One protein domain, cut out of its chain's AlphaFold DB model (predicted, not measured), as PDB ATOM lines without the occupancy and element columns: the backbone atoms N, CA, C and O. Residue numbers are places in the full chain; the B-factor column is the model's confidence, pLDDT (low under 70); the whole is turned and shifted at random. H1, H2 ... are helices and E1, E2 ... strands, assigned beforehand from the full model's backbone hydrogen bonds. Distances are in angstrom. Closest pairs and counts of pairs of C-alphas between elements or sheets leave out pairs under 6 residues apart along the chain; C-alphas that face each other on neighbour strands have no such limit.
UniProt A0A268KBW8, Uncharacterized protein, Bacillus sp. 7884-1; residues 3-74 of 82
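AT A GLANCE: This is residues 3 to 74 of the 82 residues of an uncharacterized protein of Bacillus sp. 7884-1 (UniProt A0A268KBW8). One twisted sheet of six strands makes a wall, and the single helix H1 lies across one face of it, while the other face is bare of named helices. The hairpin E1 and E2 forms one side of the wall and joins, by E1 beside E6, the row E6, E5, E4, E3; the chain leaves E2, passes over the face as H1 and comes down at the opposite edge, E3. The printed part has 72 residues, with one named helix and six named strands in the order E1 E2 H1 E3 E4 E5 E6; the sheet's order is E2 E1 E6 E5 E4 E3, mixed, and the class is mostly strand. The whole is compact, with a radius of gyration of the C-alphas of 12.6 A and spans of 34 by 27 by 23 A.

HOW THE PARTS SIT: Begin at E1, residues 3 to 7, and E2, residues 13 to 18, a hairpin; look for N 5 and O 15, 2.8 A apart. On its other side E1 is parallel to E6, residues 64 to 73, at 35 degrees, with N 4 and O 69 at 2.8 A. H1, residues 23 to 32, is on the sheet at a height of 9.0 A, and every O i to N i+4 pair in it is within hydrogen-bond range. On the local plane it stands at 81 degrees to E5, residues 54 to 61, and runs across the strands. It lies over E5, but only just over that strand alone: 4 of its C-alphas fall on E5, 2 on E6 and 2 on E4, residues 45 to 51. The closest C-alphas of H1 and E4 are those of Val 29 and Phe 51, 6.2 A apart. From E3, residues 34 to 39, the strands E3 E4 E5 E6 form a meander, each the antiparallel neighbour of the one before; find N 36 and O 48 at 2.8 A, N 56 and O 49 at 2.7 A, and N 70 and O 55 at 2.7 A. The edge strands E2 and E3 are apart.

IN THESE COORDINATES: Find C-alpha 3 at (63.824, 333.213, -43.468); from there E1 runs 13.5 A, and E2 then runs 14.3 A. H1 goes 14.6 A from C-alpha 23 at (58.491, 332.538, -34.025). E3 measures 16.9 A, E4 20.3 A and E5 22.1 A. E6, the longest strand, covers 28.5 A and ends at C-alpha 73, (59.136, 342.055, -50.942).

THE WHOLE: The C-alphas of Gly 63 and Asp 74, the two farthest apart, are 35.1 A apart. The printed part has no cut, and each link between its named elements is tight. The mean pLDDT of the printed part is 84.3; look at residue 43 for the one value under 70.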
ATOM      1  N   VAL A   3      64.654 332.300 -42.681       90.88
ATOM      2  CA  VAL A   3      63.824 333.213 -43.468       90.88
ATOM      3  C   VAL A   3      64.498 333.447 -44.815       90.88
ATOM      4  O   VAL A   3      65.675 333.815 -44.895       90.88
ATOM      5  N   LYS A   4      63.750 333.184 -45.883       92.75
ATOM      6  CA  LYS A   4      64.128 333.354 -47.285       92.75
ATOM      7  C   LYS A   4      63.413 334.617 -47.792       92.75
ATOM      8  O   LYS A   4      62.232 334.790 -47.516       92.75
ATOM      9  N   PHE A   5      64.088 335.490 -48.533       90.50
ATOM     10  CA  PHE A   5      63.471 336.679 -49.133       90.50
ATOM     11  C   PHE A   5      63.583 336.636 -50.650       90.50
ATOM     12  O   PHE A   5      64.658 336.346 -51.184       90.50
ATOM     13  N   LYS A   6      62.483 336.953 -51.333       92.44
ATOM     14  CA  LYS A   6      62.425 337.116 -52.791       92.44
ATOM     15  C   LYS A   6      61.780 338.448 -53.147       92.44
ATOM     16  O   LYS A   6      60.981 338.978 -52.373       92.44
ATOM     17  N   TYR A   7      62.119 338.971 -54.315       88.25
ATOM     18  CA  TYR A   7      61.380 340.096 -54.876       88.25
ATOM     19  C   TYR A   7      60.077 339.599 -55.494       88.25
ATOM     20  O   TYR A   7      59.960 338.442 -55.896       88.25
ATOM     21  N   LYS A   8      59.073 340.463 -55.587       85.81
ATOM     22  CA  LYS A   8      57.843 340.110 -56.296       85.81
ATOM     23  C   LYS A   8      58.043 340.048 -57.804       85.81
ATOM     24  O   LYS A   8      57.439 339.198 -58.454       85.81
ATOM     25  N   GLU A   9      58.905 340.905 -58.359       83.62
ATOM     26  CA  GLU A   9      59.185 340.925 -59.800       83.62
ATOM     27  C   GLU A   9      60.043 339.733 -60.250       83.62
ATOM     28  O   GLU A   9      60.093 339.418 -61.438       83.62
ATOM     29  N   ASN A  10      60.719 339.053 -59.315       78.19
ATOM     30  CA  ASN A  10      61.591 337.925 -59.611       78.19
ATOM     31  C   ASN A  10      61.537 336.855 -58.512       78.19
ATOM     32  O   ASN A  10      61.864 337.113 -57.359       78.19
ATOM     33  N   SER A  11      61.238 335.614 -58.907       78.69
ATOM     34  CA  SER A  11      61.166 334.460 -58.000       78.69
ATOM     35  C   SER A  11      62.508 334.057 -57.368       78.69
ATOM     36  O   SER A  11      62.527 333.196 -56.489       78.69
ATOM     37  N   THR A  12      63.632 334.650 -57.783       87.62
ATOM     38  CA  THR A  12      64.948 334.389 -57.192       87.62
ATOM     39  C   THR A  12      65.018 334.848 -55.734       87.62
ATOM     40  O   THR A  12      64.786 336.010 -55.401       87.62
ATOM     41  N   ILE A  13      65.426 333.925 -54.860       90.75
ATOM     42  CA  ILE A  13      65.733 334.214 -53.458       90.75
ATOM     43  C   ILE A  13      67.049 334.995 -53.400       90.75
ATOM     44  O   ILE A  13      68.091 334.465 -53.786       90.75
ATOM     45  N   PHE A  14      67.017 336.227 -52.894       90.44
ATOM     46  CA  PHE A  14      68.199 337.094 -52.817       90.44
ATOM     47  C   PHE A  14      68.839 337.120 -51.422       90.44
ATOM     48  O   PHE A  14      70.006 337.482 -51.289       90.44
ATOM     49  N   LEU A  15      68.098 336.733 -50.378       91.88
ATOM     50  CA  LEU A  15      68.607 336.673 -49.010       91.88
ATOM     51  C   LEU A  15      68.073 335.440 -48.282       91.88
ATOM     52  O   LEU A  15      66.892 335.104 -48.371       91.88
ATOM     53  N   LYS A  16      68.959 334.785 -47.531       94.25
ATOM     54  CA  LYS A  16      68.645 333.693 -46.609       94.25
ATOM     55  C   LYS A  16      69.330 333.987 -45.282       94.25
ATOM     56  O   LYS A  16      70.539 334.213 -45.270       94.25
ATOM     57  N   LYS A  17      68.577 334.024 -44.186       92.81
ATOM     58  CA  LYS A  17      69.130 334.319 -42.860       92.81
ATOM     59  C   LYS A  17      68.289 333.692 -41.755       92.81
ATOM     60  O   LYS A  17      67.070 333.595 -41.876       92.81
ATOM     61  N   ASP A  18      68.946 333.296 -40.672       92.00
ATOM     62  CA  ASP A  18      68.275 332.843 -39.460       92.00
ATOM     63  C   ASP A  18      67.752 334.010 -38.622       92.00
ATOM     64  O   ASP A  18      68.498 334.924 -38.263       92.00
ATOM     65  N   TYR A  19      66.468 333.930 -38.272       87.69
ATOM     66  CA  TYR A  19      65.800 334.847 -37.350       87.69
ATOM     67  C   TYR A  19      65.234 334.046 -36.171       87.69
ATOM     68  O   TYR A  19      64.256 333.315 -36.341       87.69
ATOM     69  N   PRO A  20      65.860 334.096 -34.984       83.75
ATOM     70  CA  PRO A  20      65.387 333.351 -33.815       83.75
ATOM     71  C   PRO A  20      64.106 333.946 -33.204       83.75
ATOM     72  O   PRO A  20      63.358 333.247 -32.529       83.75
ATOM     73  N   ASP A  21      63.833 335.220 -33.465       87.19
ATOM     74  CA  ASP A  21      62.741 336.026 -32.917       87.19
ATOM     75  C   ASP A  21      61.473 336.047 -33.790       87.19
ATOM     76  O   ASP A  21      60.455 336.606 -33.391       87.19
ATOM     77  N   ILE A  22      61.487 335.387 -34.953       83.56
ATOM     78  CA  ILE A  22      60.357 335.368 -35.899       83.56
ATOM     79  C   ILE A  22      59.222 334.404 -35.492       83.56
ATOM     80  O   ILE A  22      58.155 334.393 -36.108       83.56
ATOM     81  N   LEU A  23      59.426 333.591 -34.448       81.12
ATOM     82  CA  LEU A  23      58.491 332.538 -34.025       81.12
ATOM     83  C   LEU A  23      57.046 333.027 -33.776       81.12
ATOM     84  O   LEU A  23      56.125 332.344 -34.224       81.12
ATOM     85  N   PRO A  24      56.794 334.191 -33.138       81.50
ATOM     86  CA  PRO A  24      55.427 334.681 -32.943       81.50
ATOM     87  C   PRO A  24      54.721 335.029 -34.260       81.50
ATOM     88  O   PRO A  24      53.550 334.705 -34.442       81.50
ATOM     89  N   ILE A  25      55.445 335.633 -35.209       77.31
ATOM     90  CA  ILE A  25      54.916 335.963 -36.541       77.31
ATOM     91  C   ILE A  25      54.569 334.674 -37.287       77.31
ATOM     92  O   ILE A  25      53.520 334.580 -37.917       77.31
ATOM     93  N   MET A  26      55.402 333.642 -37.159       80.00
ATOM     94  CA  MET A  26      55.111 332.341 -37.751       80.00
ATOM     95  C   MET A  26      53.876 331.672 -37.170       80.00
ATOM     96  O   MET A  26      53.119 331.082 -37.932       80.00
ATOM     97  N   ALA A  27      53.663 331.742 -35.855       82.25
ATOM     98  CA  ALA A  27      52.454 331.196 -35.246       82.25
ATOM     99  C   ALA A  27      51.201 331.849 -35.853       82.25
ATOM    100  O   ALA A  27      50.285 331.147 -36.276       82.25
ATOM    101  N   MET A  28      51.221 333.176 -36.021       79.69
ATOM    102  CA  MET A  28      50.136 333.904 -36.684       79.69
ATOM    103  C   MET A  28      49.949 333.488 -38.146       79.69
ATOM    104  O   MET A  28      48.817 333.323 -38.593       79.69
ATOM    105  N   VAL A  29      51.040 333.305 -38.896       80.31
ATOM    106  CA  VAL A  29      50.972 332.822 -40.282       80.31
ATOM    107  C   VAL A  29      50.353 331.420 -40.308       80.31
ATOM    108  O   VAL A  29      49.355 331.221 -40.992       80.31
ATOM    109  N   LYS A  30      50.849 330.476 -39.498       81.62
ATOM    110  CA  LYS A  30      50.348 329.090 -39.407       81.62
ATOM    111  C   LYS A  30      48.846 329.007 -39.108       81.62
ATOM    112  O   LYS A  30      48.171 328.150 -39.663       81.62
ATOM    113  N   GLU A  31      48.311 329.903 -38.281       84.12
ATOM    114  CA  GLU A  31      46.875 329.947 -37.967       84.12
ATOM    115  C   GLU A  31      45.992 330.460 -39.116       84.12
ATOM    116  O   GLU A  31      44.779 330.240 -39.108       84.12
ATOM    117  N   LYS A  32      46.564 331.195 -40.076       81.62
ATOM    118  CA  LYS A  32      45.814 331.881 -41.141       81.62
ATOM    119  C   LYS A  32      46.046 331.310 -42.536       81.62
ATOM    120  O   LYS A  32      45.272 331.618 -43.440       81.62
ATOM    121  N   VAL A  33      47.093 330.513 -42.726       80.38
ATOM    122  CA  VAL A  33      47.410 329.903 -44.018       80.38
ATOM    123  C   VAL A  33      46.435 328.777 -44.358       80.38
ATOM    124  O   VAL A  33      46.133 327.918 -43.532       80.38
ATOM    125  N   ALA A  34      45.998 328.728 -45.615       78.12
ATOM    126  CA  ALA A  34      45.496 327.485 -46.185       78.12
ATOM    127  C   ALA A  34      46.705 326.588 -46.472       78.12
ATOM    128  O   ALA A  34      47.595 326.983 -47.228       78.12
ATOM    129  N   LEU A  35      46.753 325.427 -45.821       79.12
ATOM    130  CA  LEU A  35      47.828 324.458 -45.993       79.12
ATOM    131  C   LEU A  35      47.534 323.562 -47.184       79.12
ATOM    132  O   LEU A  35      46.425 323.054 -47.344       79.12
ATOM    133  N   SER A  36      48.571 323.322 -47.962       82.19
ATOM    134  CA  SER A  36      48.549 322.401 -49.076       82.19
ATOM    135  C   SER A  36      49.755 321.477 -48.991       82.19
ATOM    136  O   SER A  36      50.808 321.836 -48.461       82.19
ATOM    137  N   TYR A  37      49.571 320.269 -49.505       82.06
ATOM    138  CA  TYR A  37      50.529 319.183 -49.402       82.06
ATOM    139  C   TYR A  37      50.977 318.755 -50.794       82.06
ATOM    140  O   TYR A  37      50.133 318.468 -51.645       82.06
ATOM    141  N   LEU A  38      52.288 318.720 -51.021       83.19
ATOM    142  CA  LEU A  38      52.902 318.192 -52.236       83.19
ATOM    143  C   LEU A  38      53.742 316.984 -51.874       83.19
ATOM    144  O   LEU A  38      54.449 316.980 -50.869       83.19
ATOM    145  N   HIS A  39      53.669 315.993 -52.745       79.75
ATOM    146  CA  HIS A  39      54.540 314.838 -52.740       79.75
ATOM    147  C   HIS A  39      55.223 314.834 -54.102       79.75
ATOM    148  O   HIS A  39      54.529 314.871 -55.128       79.75
ATOM    149  N   ASP A  40      56.548 314.887 -54.128       77.38
ATOM    150  CA  ASP A  40      57.271 314.779 -55.387       77.38
ATOM    151  C   ASP A  40      57.411 313.310 -55.828       77.38
ATOM    152  O   ASP A  40      56.961 312.381 -55.159       77.38
ATOM    153  N   LEU A  41      57.976 313.087 -57.016       72.44
ATOM    154  CA  LEU A  41      58.162 311.734 -57.556       72.44
ATOM    155  C   LEU A  41      59.311 310.968 -56.876       72.44
ATOM    156  O   LEU A  41      59.438 309.763 -57.095       72.44
ATOM    157  N   GLU A  42      60.141 311.655 -56.090       72.56
ATOM    158  CA  GLU A  42      61.288 311.107 -55.361       72.56
ATOM    159  C   GLU A  42      60.920 310.720 -53.915       72.56
ATOM    160  O   GLU A  42      61.705 310.059 -53.236       72.56
ATOM    161  N   GLY A  43      59.686 311.016 -53.487       68.56
ATOM    162  CA  GLY A  43      59.147 310.679 -52.170       68.56
ATOM    163  C   GLY A  43      59.295 311.795 -51.138       68.56
ATOM    164  O   GLY A  43      59.010 311.579 -49.960       68.56
ATOM    165  N   GLU A  44      59.748 312.971 -51.563       74.19
ATOM    166  CA  GLU A  44      59.955 314.120 -50.700       74.19
ATOM    167  C   GLU A  44      58.633 314.859 -50.498       74.19
ATOM    168  O   GLU A  44      57.838 315.094 -51.421       74.19
ATOM    169  N   GLU A  45      58.384 315.221 -49.244       82.94
ATOM    170  CA  GLU A  45      57.123 315.810 -48.820       82.94
ATOM    171  C   GLU A  45      57.330 317.303 -48.590       82.94
ATOM    172  O   GLU A  45      58.314 317.742 -47.993       82.94
ATOM    173  N   THR A  46      56.406 318.118 -49.091       84.00
ATOM    174  CA  THR A  46      56.428 319.563 -48.869       84.00
ATOM    175  C   THR A  46      55.057 320.047 -48.434       84.00
ATOM    176  O   THR A  46      54.061 319.884 -49.141       84.00
ATOM    177  N   VAL A  47      55.007 320.704 -47.279       82.56
ATOM    178  CA  VAL A  47      53.823 321.434 -46.819       82.56
ATOM    179  C   VAL A  47      54.039 322.907 -47.112       82.56
ATOM    180  O   VAL A  47      55.038 323.484 -46.686       82.56
ATOM    181  N   TYR A  48      53.086 323.531 -47.796       85.50
ATOM    182  CA  TYR A  48      53.116 324.958 -48.081       85.50
ATOM    183  C   TYR A  48      51.852 325.639 -47.567       85.50
ATOM    184  O   TYR A  48      50.740 325.143 -47.733       85.50
ATOM    185  N   GLY A  49      52.021 326.795 -46.936       82.12
ATOM    186  CA  GLY A  49      50.929 327.645 -46.487       82.12
ATOM    187  C   GLY A  49      51.191 329.090 -46.868       82.12
ATOM    188  O   GLY A  49      52.262 329.610 -46.576       82.12
ATOM    189  N   ARG A  50      50.227 329.766 -47.497       82.56
ATOM    190  CA  ARG A  50      50.391 331.164 -47.927       82.56
ATOM    191  C   ARG A  50      49.436 332.113 -47.215       82.56
ATOM    192  O   ARG A  50      48.237 331.854 -47.141       82.56
ATOM    193  N   PHE A  51      49.980 333.214 -46.707       80.88
ATOM    194  CA  PHE A  51      49.240 334.304 -46.084       80.88
ATOM    195  C   PHE A  51      49.853 335.636 -46.525       80.88
ATOM    196  O   PHE A  51      50.976 335.966 -46.148       80.88
ATOM    197  N   TYR A  52      49.116 336.388 -47.349       84.06
ATOM    198  CA  TYR A  52      49.607 337.598 -48.020       84.06
ATOM    199  C   TYR A  52      50.936 337.355 -48.766       84.06
ATOM    200  O   TYR A  52      51.007 336.480 -49.641       84.06
ATOM    201  N   ASP A  53      51.972 338.119 -48.418       84.88
ATOM    202  CA  ASP A  53      53.311 338.070 -49.006       84.88
ATOM    203  C   ASP A  53      54.240 337.070 -48.302       84.88
ATOM    204  O   ASP A  53      55.420 336.968 -48.640       84.88
ATOM    205  N   CYS A  54      53.713 336.318 -47.334       84.50
ATOM    206  CA  CYS A  54      54.435 335.281 -46.612       84.50
ATOM    207  C   CYS A  54      53.995 333.885 -47.059       84.50
ATOM    208  O   CYS A  54      52.804 333.569 -47.124       84.50
ATOM    209  N   GLU A  55      54.973 333.024 -47.301       87.81
ATOM    210  CA  GLU A  55      54.800 331.606 -47.586       87.81
ATOM    211  C   GLU A  55      55.561 330.811 -46.523       87.81
ATOM    212  O   GLU A  55      56.772 330.935 -46.373       87.81
ATOM    213  N   TYR A  56      54.845 330.016 -45.743       88.00
ATOM    214  CA  TYR A  56      55.417 329.066 -44.805       88.00
ATOM    215  C   TYR A  56      55.633 327.725 -45.508       88.00
ATOM    216  O   TYR A  56      54.729 327.238 -46.185       88.00
ATOM    217  N   ILE A  57      56.826 327.152 -45.359       88.56
ATOM    218  CA  ILE A  57      57.252 325.944 -46.068       88.56
ATOM    219  C   ILE A  57      57.864 324.967 -45.058       88.56
ATOM    220  O   ILE A  57      58.754 325.350 -44.296       88.56
ATOM    221  N   ILE A  58      57.401 323.716 -45.073       87.50
ATOM    222  CA  ILE A  58      58.034 322.578 -44.393       87.50
ATOM    223  C   ILE A  58      58.499 321.604 -45.465       87.50
ATOM    224  O   ILE A  58      57.674 321.137 -46.246       87.50
ATOM    225  N   GLU A  59      59.789 321.304 -45.482       88.81
ATOM    226  CA  GLU A  59      60.421 320.372 -46.416       88.81
ATOM    227  C   GLU A  59      60.900 319.145 -45.614       88.81
ATOM    228  O   GLU A  59      61.525 319.304 -44.559       88.81
ATOM    229  N   PHE A  60      60.568 317.934 -46.072       85.19
ATOM    230  CA  PHE A  60      60.961 316.670 -45.441       85.19
ATOM    231  C   PHE A  60      62.001 315.969 -46.316       85.19
ATOM    232  O   PHE A  60      61.640 315.355 -47.314       85.19
ATOM    233  N   HIS A  61      63.270 316.044 -45.908       81.81
ATOM    234  CA  HIS A  61      64.414 315.542 -46.663       81.81
ATOM    235  C   HIS A  61      65.054 314.339 -45.986       81.81
ATOM    236  O   HIS A  61      65.777 314.507 -45.008       81.81
ATOM    237  N   SER A  62      64.825 313.123 -46.495       78.62
ATOM    238  CA  SER A  62      65.522 311.903 -46.031       78.62
ATOM    239  C   SER A  62      65.654 311.764 -44.492       78.62
ATOM    240  O   SER A  62      66.680 311.323 -43.974       78.62
ATOM    241  N   GLY A  63      64.607 312.143 -43.747       75.56
ATOM    242  CA  GLY A  63      64.556 312.094 -42.276       75.56
ATOM    243  C   GLY A  63      64.864 313.411 -41.550       75.56
ATOM    244  O   GLY A  63      64.698 313.479 -40.332       75.56
ATOM    245  N   GLU A  64      65.256 314.462 -42.265       83.94
ATOM    246  CA  GLU A  64      65.400 315.820 -41.745       83.94
ATOM    247  C   GLU A  64      64.164 316.666 -42.069       83.94
ATOM    248  O   GLU A  64      63.580 316.562 -43.145       83.94
ATOM    249  N   ILE A  65      63.763 317.521 -41.125       86.88
ATOM    250  CA  ILE A  65      62.659 318.467 -41.308       86.88
ATOM    251  C   ILE A  65      63.250 319.870 -41.356       86.88
ATOM    252  O   ILE A  65      63.878 320.318 -40.394       86.88
ATOM    253  N   VAL A  66      63.013 320.577 -42.457       88.31
ATOM    254  CA  VAL A  66      63.437 321.964 -42.635       88.31
ATOM    255  C   VAL A  66      62.208 322.855 -42.689       88.31
ATOM    256  O   VAL A  66      61.423 322.825 -43.634       88.31
ATOM    257  N   GLU A  67      62.051 323.692 -41.668       88.94
ATOM    258  CA  GLU A  67      61.043 324.748 -41.664       88.94
ATOM    259  C   GLU A  67      61.646 326.059 -42.176       88.94
ATOM    260  O   GLU A  67      62.727 326.480 -41.749       88.94
ATOM    261  N   SER A  68      60.928 326.739 -43.068       90.62
ATOM    262  CA  SER A  68      61.314 328.065 -43.538       90.62
ATOM    263  C   SER A  68      60.125 328.991 -43.778       90.62
ATOM    264  O   SER A  68      58.997 328.563 -44.018       90.62
ATOM    265  N   LEU A  69      60.394 330.293 -43.698       90.81
ATOM    266  CA  LEU A  69      59.455 331.347 -44.067       90.81
ATOM    267  C   LEU A  69      60.005 332.076 -45.292       90.81
ATOM    268  O   LEU A  69      61.097 332.634 -45.236       90.81
ATOM    269  N   LEU A  70      59.263 332.081 -46.388       91.00
ATOM    270  CA  LEU A  70      59.568 332.852 -47.583       91.00
ATOM    271  C   LEU A  70      58.761 334.152 -47.565       91.00
ATOM    272  O   LEU A  70      57.534 334.135 -47.558       91.00
ATOM    273  N   VAL A  71      59.460 335.282 -47.551       89.50
ATOM    274  CA  VAL A  71      58.875 336.623 -47.543       89.50
ATOM    275  C   VAL A  71      59.076 337.255 -48.915       89.50
ATOM    276  O   VAL A  71      60.199 337.352 -49.416       89.50
ATOM    277  N   THR A  72      57.978 337.680 -49.527       90.19
ATOM    278  CA  THR A  72      57.977 338.412 -50.793       90.19
ATOM    279  C   THR A  72      58.026 339.904 -50.498       90.19
ATOM    280  O   THR A  72      57.220 340.407 -49.723       90.19
ATOM    281  N   ILE A  73      58.983 340.608 -51.095       87.75
ATOM    282  CA  ILE A  73      59.136 342.055 -50.942       87.75
ATOM    283  C   ILE A  73      58.770 342.737 -52.263       87.75
ATOM    284  O   ILE A  73      59.283 342.358 -53.319       87.75
ATOM    285  N   ASP A  74      57.901 343.745 -52.198       83.38
ATOM    286  CA  ASP A  74      57.691 344.695 -53.293       83.38
ATOM    287  C   ASP A  74      58.921 345.611 -53.396       83.38
ATOM    288  O   ASP A  74      59.280 346.282 -52.422       83.38
TER     289      ASP A  74